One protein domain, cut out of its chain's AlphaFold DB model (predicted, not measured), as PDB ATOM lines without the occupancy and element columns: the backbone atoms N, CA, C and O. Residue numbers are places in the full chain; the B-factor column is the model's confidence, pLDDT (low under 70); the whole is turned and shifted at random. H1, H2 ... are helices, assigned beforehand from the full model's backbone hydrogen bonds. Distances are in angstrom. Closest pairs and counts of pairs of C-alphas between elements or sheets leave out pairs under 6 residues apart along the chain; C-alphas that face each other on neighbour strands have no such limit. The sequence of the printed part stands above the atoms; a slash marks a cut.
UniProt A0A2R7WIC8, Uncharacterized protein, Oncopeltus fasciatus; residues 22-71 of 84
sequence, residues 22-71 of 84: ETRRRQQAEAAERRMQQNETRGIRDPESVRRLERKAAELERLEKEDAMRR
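AT A GLANCE: This is residues 22 to 71 of the 84 residues of an uncharacterized protein of Oncopeltus fasciatus (UniProt A0A2R7WIC8). Two long helices, H1 and H2, meet near their ends at a wide-open corner, like an L or a V, with the short turn of residues 42 to 46 at its tip. The two arms reach away from each other, and the space between them is empty. The printed part has 50 residues, with two named helices in the order H1, H2 and no named strand, and its class is all helix, built of helices alone as far as named elements go. It is extended, with a radius of gyration of the C-alphas of 18.0 A, and flat in outline, spanning 55 by 30 by 11 A.

IN THESE COORDINATES: Find C-alpha 22 at (26.387, -26.108, -42.316); there H1 begins, and it runs through residues 22 to 41 to C-alpha 41 at (16.832, -48.085, -25.430), 29.3 A from first to last C-alpha. After residues 42 to 46, look for Pro 47, where H2 begins. H2 holds residues 47 to 71 and is the longest helix, 35.8 A from first to last C-alpha, ending at C-alpha 71 at (45.218, -53.695, 0.510).

HOW THE PARTS SIT: Look at Thr 41 and Pro 47, whose C-alphas are the closest of H1 and H2, 6.5 A apart. The two helices are close but not clearly touching, with 1 pair of C-alphas within 8 A. Their lines stand about perpendicular, at 83 degrees, and their centres are 30.7 A apart. Along the backbone of H1 and H2, every O i to N i+4 pair is within hydrogen-bond range.

THE WHOLE: The C-alphas of Thr 23 and Arg 71 are the two farthest apart, at 54.9 A. Residues 22 to 71 stand free, with no C-alpha 8 or more apart along the chain within 10 A. The link from H1 to H2 is tight, and the printed part has no cut. The mean pLDDT of the printed part is 88.7, and residue 71 is the one printed residue under 70.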
ATOM      1  N   GLU A  22      26.298 -26.043 -43.779       83.44
ATOM      2  CA  GLU A  22      26.387 -26.108 -42.316       83.44
ATOM      3  C   GLU A  22      25.116 -26.677 -41.678       83.44
ATOM      4  O   GLU A  22      25.164 -27.535 -40.794       83.44
ATOM      5  N   THR A  23      23.947 -26.272 -42.173       86.00
ATOM      6  CA  THR A  23      22.671 -26.762 -41.641       86.00
ATOM      7  C   THR A  23      22.453 -28.242 -41.949       86.00
ATOM      8  O   THR A  23      21.979 -28.974 -41.081       86.00
ATOM      9  N   ARG A  24      22.889 -28.728 -43.120       85.69
ATOM     10  CA  ARG A  24      22.872 -30.166 -43.437       85.69
ATOM     11  C   ARG A  24      23.787 -30.961 -42.518       85.69
ATOM     12  O   ARG A  24      23.370 -31.996 -42.004       85.69
ATOM     13  N   ARG A  25      25.009 -30.477 -42.275       88.38
ATOM     14  CA  ARG A  25      25.955 -31.121 -41.350       88.38
ATOM     15  C   ARG A  25      25.350 -31.235 -39.951       88.38
ATOM     16  O   ARG A  25      25.383 -32.310 -39.356       88.38
ATOM     17  N   ARG A  26      24.738 -30.154 -39.460       89.50
ATOM     18  CA  ARG A  26      24.067 -30.129 -38.156       89.50
ATOM     19  C   ARG A  26      22.898 -31.112 -38.084       89.50
ATOM     20  O   ARG A  26      22.815 -31.878 -37.133       89.50
ATOM     21  N   GLN A  27      22.036 -31.134 -39.099       90.00
ATOM     22  CA  GLN A  27      20.898 -32.055 -39.156       90.00
ATOM     23  C   GLN A  27      21.340 -33.520 -39.219       90.00
ATOM     24  O   GLN A  27      20.718 -34.377 -38.599       90.00
ATOM     25  N   GLN A  28      22.423 -33.821 -39.938       91.12
ATOM     26  CA  GLN A  28      22.986 -35.170 -39.997       91.12
ATOM     27  C   GLN A  28      23.569 -35.606 -38.651       91.12
ATOM     28  O   GLN A  28      23.328 -36.739 -38.238       91.12
ATOM     29  N   ALA A  29      24.286 -34.716 -37.960       93.56
ATOM     30  CA  ALA A  29      24.805 -34.983 -36.621       93.56
ATOM     31  C   ALA A  29      23.663 -35.226 -35.621       93.56
ATOM     32  O   ALA A  29      23.641 -36.250 -34.947       93.56
ATOM     33  N   GLU A  30      22.651 -34.358 -35.614       91.44
ATOM     34  CA  GLU A  30      21.474 -34.512 -34.756       91.44
ATOM     35  C   GLU A  30      20.691 -35.796 -35.081       91.44
ATOM     36  O   GLU A  30      20.250 -36.521 -34.188       91.44
ATOM     37  N   ALA A  31      20.545 -36.137 -36.364       93.19
ATOM     38  CA  ALA A  31      19.922 -37.391 -36.775       93.19
ATOM     39  C   ALA A  31      20.734 -38.615 -36.320       93.19
ATOM     40  O   ALA A  31      20.140 -39.629 -35.947       93.19
ATOM     41  N   ALA A  32      22.067 -38.539 -36.335       93.44
ATOM     42  CA  ALA A  32      22.935 -39.597 -35.831       93.44
ATOM     43  C   ALA A  32      22.771 -39.774 -34.313       93.44
ATOM     44  O   ALA A  32      22.531 -40.893 -33.863       93.44
ATOM     45  N   GLU A  33      22.780 -38.683 -33.544       91.69
ATOM     46  CA  GLU A  33      22.551 -38.711 -32.094       91.69
ATOM     47  C   GLU A  33      21.177 -39.290 -31.740       91.69
ATOM     48  O   GLU A  33      21.065 -40.137 -30.854       91.69
ATOM     49  N   ARG A  34      20.122 -38.886 -32.458       90.56
ATOM     50  CA  ARG A  34      18.769 -39.425 -32.252       90.56
ATOM     51  C   ARG A  34      18.706 -40.925 -32.534       90.56
ATOM     52  O   ARG A  34      18.064 -41.660 -31.788       90.56
ATOM     53  N   ARG A  35      19.375 -41.395 -33.594       90.56
ATOM     54  CA  ARG A  35      19.456 -42.831 -33.910       90.56
ATOM     55  C   ARG A  35      20.219 -43.608 -32.842       90.56
ATOM     56  O   ARG A  35      19.804 -44.713 -32.508       90.56
ATOM     57  N   MET A  36      21.295 -43.042 -32.296       89.44
ATOM     58  CA  MET A  36      22.029 -43.654 -31.188       89.44
ATOM     59  C   MET A  36      21.134 -43.808 -29.955       89.44
ATOM     60  O   MET A  36      20.958 -44.925 -29.485       89.44
ATOM     61  N   GLN A  37      20.460 -42.739 -29.524       87.31
ATOM     62  CA  GLN A  37      19.553 -42.765 -28.365       87.31
ATOM     63  C   GLN A  37      18.399 -43.771 -28.531       87.31
ATOM     64  O   GLN A  37      18.032 -44.495 -27.601       87.31
ATOM     65  N   GLN A  38      17.820 -43.846 -29.733       86.81
ATOM     66  CA  GLN A  38      16.773 -44.824 -30.038       86.81
ATOM     67  C   GLN A  38      17.299 -46.261 -29.995       86.81
ATOM     68  O   GLN A  38      16.592 -47.151 -29.531       86.81
ATOM     69  N   ASN A  39      18.531 -46.497 -30.452       88.56
ATOM     70  CA  ASN A  39      19.150 -47.818 -30.395       88.56
ATOM     71  C   ASN A  39      19.551 -48.220 -28.972       88.56
ATOM     72  O   ASN A  39      19.382 -49.383 -28.625       88.56
ATOM     73  N   GLU A  40      20.022 -47.287 -28.144       85.50
ATOM     74  CA  GLU A  40      20.409 -47.547 -26.749       85.50
ATOM     75  C   GLU A  40      19.256 -48.108 -25.910       85.50
ATOM     76  O   GLU A  40      19.459 -48.954 -25.046       85.50
ATOM     77  N   THR A  41      18.029 -47.656 -26.172       84.94
ATOM     78  CA  THR A  41      16.832 -48.085 -25.430       84.94
ATOM     79  C   THR A  41      16.074 -49.223 -26.113       84.94
ATOM     80  O   THR A  41      15.138 -49.793 -25.543       84.94
ATOM     81  N   ARG A  42      16.465 -49.593 -27.337       87.94
ATOM     82  CA  ARG A  42      15.761 -50.596 -28.134       87.94
ATOM     83  C   ARG A  42      15.896 -51.982 -27.506       87.94
ATOM     84  O   ARG A  42      16.991 -52.482 -27.293       87.94
ATOM     85  N   GLY A  43      14.761 -52.640 -27.279       87.94
ATOM     86  CA  GLY A  43      14.725 -53.999 -26.726       87.94
ATOM     87  C   GLY A  43      14.904 -54.070 -25.206       87.94
ATOM     88  O   GLY A  43      14.839 -55.163 -24.648       87.94
ATOM     89  N   ILE A  44      15.062 -52.933 -24.522       88.06
ATOM     90  CA  ILE A  44      15.094 -52.873 -23.061       88.06
ATOM     91  C   ILE A  44      13.671 -52.639 -22.547       88.06
ATOM     92  O   ILE A  44      13.041 -51.634 -22.865       88.06
ATOM     93  N   ARG A  45      13.158 -53.569 -21.730       87.69
ATOM     94  CA  ARG A  45      11.807 -53.471 -21.146       87.69
ATOM     95  C   ARG A  45      11.677 -52.319 -20.145       87.69
ATOM     96  O   ARG A  45      10.640 -51.671 -20.108       87.69
ATOM     97  N   ASP A  46      12.704 -52.102 -19.324       89.75
ATOM     98  CA  ASP A  46      12.757 -51.027 -18.327       89.75
ATOM     99  C   ASP A  46      14.170 -50.404 -18.301       89.75
ATOM    100  O   ASP A  46      15.078 -50.978 -17.688       89.75
ATOM    101  N   PRO A  47      14.386 -49.255 -18.967       88.62
ATOM    102  CA  PRO A  47      15.696 -48.609 -19.036       88.62
ATOM    103  C   PRO A  47      16.182 -48.083 -17.679       88.62
ATOM    104  O   PRO A  47      17.387 -48.059 -17.429       88.62
ATOM    105  N   GLU A  48      15.281 -47.723 -16.764       90.88
ATOM    106  CA  GLU A  48      15.658 -47.246 -15.429       90.88
ATOM    107  C   GLU A  48      16.189 -48.386 -14.555       90.88
ATOM    108  O   GLU A  48      17.099 -48.196 -13.744       90.88
ATOM    109  N   SER A  49      15.678 -49.608 -14.736       92.19
ATOM    110  CA  SER A  49      16.237 -50.787 -14.061       92.19
ATOM    111  C   SER A  49      17.702 -51.035 -14.431       92.19
ATOM    112  O   SER A  49      18.516 -51.272 -13.536       92.19
ATOM    113  N   VAL A  50      18.043 -50.896 -15.716       92.44
ATOM    114  CA  VAL A  50      19.407 -51.061 -16.233       92.44
ATOM    115  C   VAL A  50      20.312 -49.965 -15.679       92.44
ATOM    116  O   VAL A  50      21.331 -50.277 -15.069       92.44
ATOM    117  N   ARG A  51      19.880 -48.698 -15.738       93.06
ATOM    118  CA  ARG A  51      20.631 -47.565 -15.166       93.06
ATOM    119  C   ARG A  51      20.914 -47.736 -13.673       93.06
ATOM    120  O   ARG A  51      21.995 -47.396 -13.199       93.06
ATOM    121  N   ARG A  52      19.960 -48.265 -12.897       93.81
ATOM    122  CA  ARG A  52      20.181 -48.564 -11.469       93.81
ATOM    123  C   ARG A  52      21.206 -49.675 -11.266       93.81
ATOM    124  O   ARG A  52      21.992 -49.590 -10.326       93.81
ATOM    125  N   LEU A  53      21.184 -50.707 -12.107       94.81
ATOM    126  CA  LEU A  53      22.146 -51.804 -12.034       94.81
ATOM    127  C   LEU A  53      23.559 -51.321 -12.374       94.81
ATOM    128  O   LEU A  53      24.484 -51.609 -11.624       94.81
ATOM    129  N   GLU A  54      23.706 -50.524 -13.432       93.94
ATOM    130  CA  GLU A  54      24.977 -49.906 -13.827       93.94
ATOM    131  C   GLU A  54      25.556 -49.036 -12.709       93.94
ATOM    132  O   GLU A  54      26.731 -49.159 -12.376       93.94
ATOM    133  N   ARG A  55      24.723 -48.209 -12.060       95.12
ATOM    134  CA  ARG A  55      25.157 -47.394 -10.913       95.12
ATOM    135  C   ARG A  55      25.659 -48.247  -9.752       95.12
ATOM    136  O   ARG A  55      26.702 -47.936  -9.190       95.12
ATOM    137  N   LYS A  56      24.942 -49.323  -9.409       95.69
ATOM    138  CA  LYS A  56      25.371 -50.254  -8.354       95.69
ATOM    139  C   LYS A  56      26.678 -50.957  -8.717       95.69
ATOM    140  O   LYS A  56      27.542 -51.097  -7.862       95.69
ATOM    141  N   ALA A  57      26.833 -51.380  -9.971       95.56
ATOM    142  CA  ALA A  57      28.065 -52.000 -10.448       95.56
ATOM    143  C   ALA A  57      29.251 -51.026 -10.370       95.56
ATOM    144  O   ALA A  57      30.301 -51.393  -9.853       95.56
ATOM    145  N   ALA A  58      29.061 -49.772 -10.792       95.19
ATOM    146  CA  ALA A  58      30.086 -48.735 -10.707       95.19
ATOM    147  C   ALA A  58      30.468 -48.402  -9.253       95.19
ATOM    148  O   ALA A  58      31.639 -48.173  -8.960       95.19
ATOM    149  N   GLU A  59      29.500 -48.388  -8.332       94.00
ATOM    150  CA  GLU A  59      29.761 -48.190  -6.902       94.00
ATOM    151  C   GLU A  59      30.589 -49.342  -6.316       94.00
ATOM    152  O   GLU A  59      31.595 -49.096  -5.652       94.00
ATOM    153  N   LEU A  60      30.214 -50.590  -6.613       93.50
ATOM    154  CA  LEU A  60      30.960 -51.772  -6.178       93.50
ATOM    155  C   LEU A  60      32.379 -51.797  -6.750       93.50
ATOM    156  O   LEU A  60      33.319 -52.057  -6.009       93.50
ATOM    157  N   GLU A  61      32.550 -51.468  -8.032       92.56
ATOM    158  CA  GLU A  61      33.871 -51.372  -8.659       92.56
ATOM    159  C   GLU A  61      34.725 -50.280  -7.995       92.56
ATOM    160  O   GLU A  61      35.930 -50.450  -7.807       92.56
ATOM    161  N   ARG A  62      34.117 -49.153  -7.602       92.38
ATOM    162  CA  ARG A  62      34.823 -48.084  -6.886       92.38
ATOM    163  C   ARG A  62      35.294 -48.556  -5.513       92.38
ATOM    164  O   ARG A  62      36.453 -48.337  -5.175       92.38
ATOM    165  N   LEU A  63      34.421 -49.224  -4.761       90.56
ATOM    166  CA  LEU A  63      34.752 -49.795  -3.455       90.56
ATOM    167  C   LEU A  63      35.837 -50.866  -3.574       90.56
ATOM    168  O   LEU A  63      36.780 -50.859  -2.795       90.56
ATOM    169  N   GLU A  64      35.759 -51.740  -4.579       85.75
ATOM    170  CA  GLU A  64      36.781 -52.755  -4.830       85.75
ATOM    171  C   GLU A  64      38.128 -52.120  -5.185       85.75
ATOM    172  O   GLU A  64      39.155 -52.550  -4.670       85.75
ATOM    173  N   LYS A  65      38.147 -51.064  -6.007       86.69
ATOM    174  CA  LYS A  65      39.373 -50.312  -6.316       86.69
ATOM    175  C   LYS A  65      39.949 -49.617  -5.086       86.69
ATOM    176  O   LYS A  65      41.163 -49.634  -4.902       86.69
ATOM    177  N   GLU A  66      39.103 -49.021  -4.250       83.75
ATOM    178  CA  GLU A  66      39.508 -48.405  -2.982       83.75
ATOM    179  C   GLU A  66      40.070 -49.454  -2.010       83.75
ATOM    180  O   GLU A  66      41.147 -49.260  -1.446       83.75
ATOM    181  N   ASP A  67      39.407 -50.604  -1.870       79.06
ATOM    182  CA  ASP A  67      39.870 -51.724  -1.052       79.06
ATOM    183  C   ASP A  67      41.147 -52.356  -1.610       79.06
ATOM    184  O   ASP A  67      42.043 -52.696  -0.840       79.06
ATOM    185  N   ALA A  68      41.272 -52.495  -2.929       78.50
ATOM    186  CA  ALA A  68      42.472 -52.994  -3.591       78.50
ATOM    187  C   ALA A  68      43.644 -52.021  -3.419       78.50
ATOM    188  O   ALA A  68      44.751 -52.455  -3.112       78.50
ATOM    189  N   MET A  69      43.410 -50.710  -3.530       77.06
ATOM    190  CA  MET A  69      44.416 -49.683  -3.251       77.06
ATOM    191  C   MET A  69      44.825 -49.699  -1.772       77.06
ATOM    192  O   MET A  69      46.012 -49.630  -1.456       77.06
ATOM    193  N   ARG A  70      43.863 -49.869  -0.858       70.12
ATOM    194  CA  ARG A  70      44.110 -49.980   0.586       70.12
ATOM    195  C   ARG A  70      44.855 -51.267   0.958       70.12
ATOM    196  O   ARG A  70      45.718 -51.240   1.830       70.12
ATOM    197  N   ARG A  71      44.551 -52.393   0.306       67.12
ATOM    198  CA  ARG A  71      45.218 -53.695   0.510       67.12
ATOM    199  C   ARG A  71      46.559 -53.795  -0.225       67.12
ATOM    200  O   ARG A  71      47.427 -54.543   0.212       67.12
TER     201      ARG A  71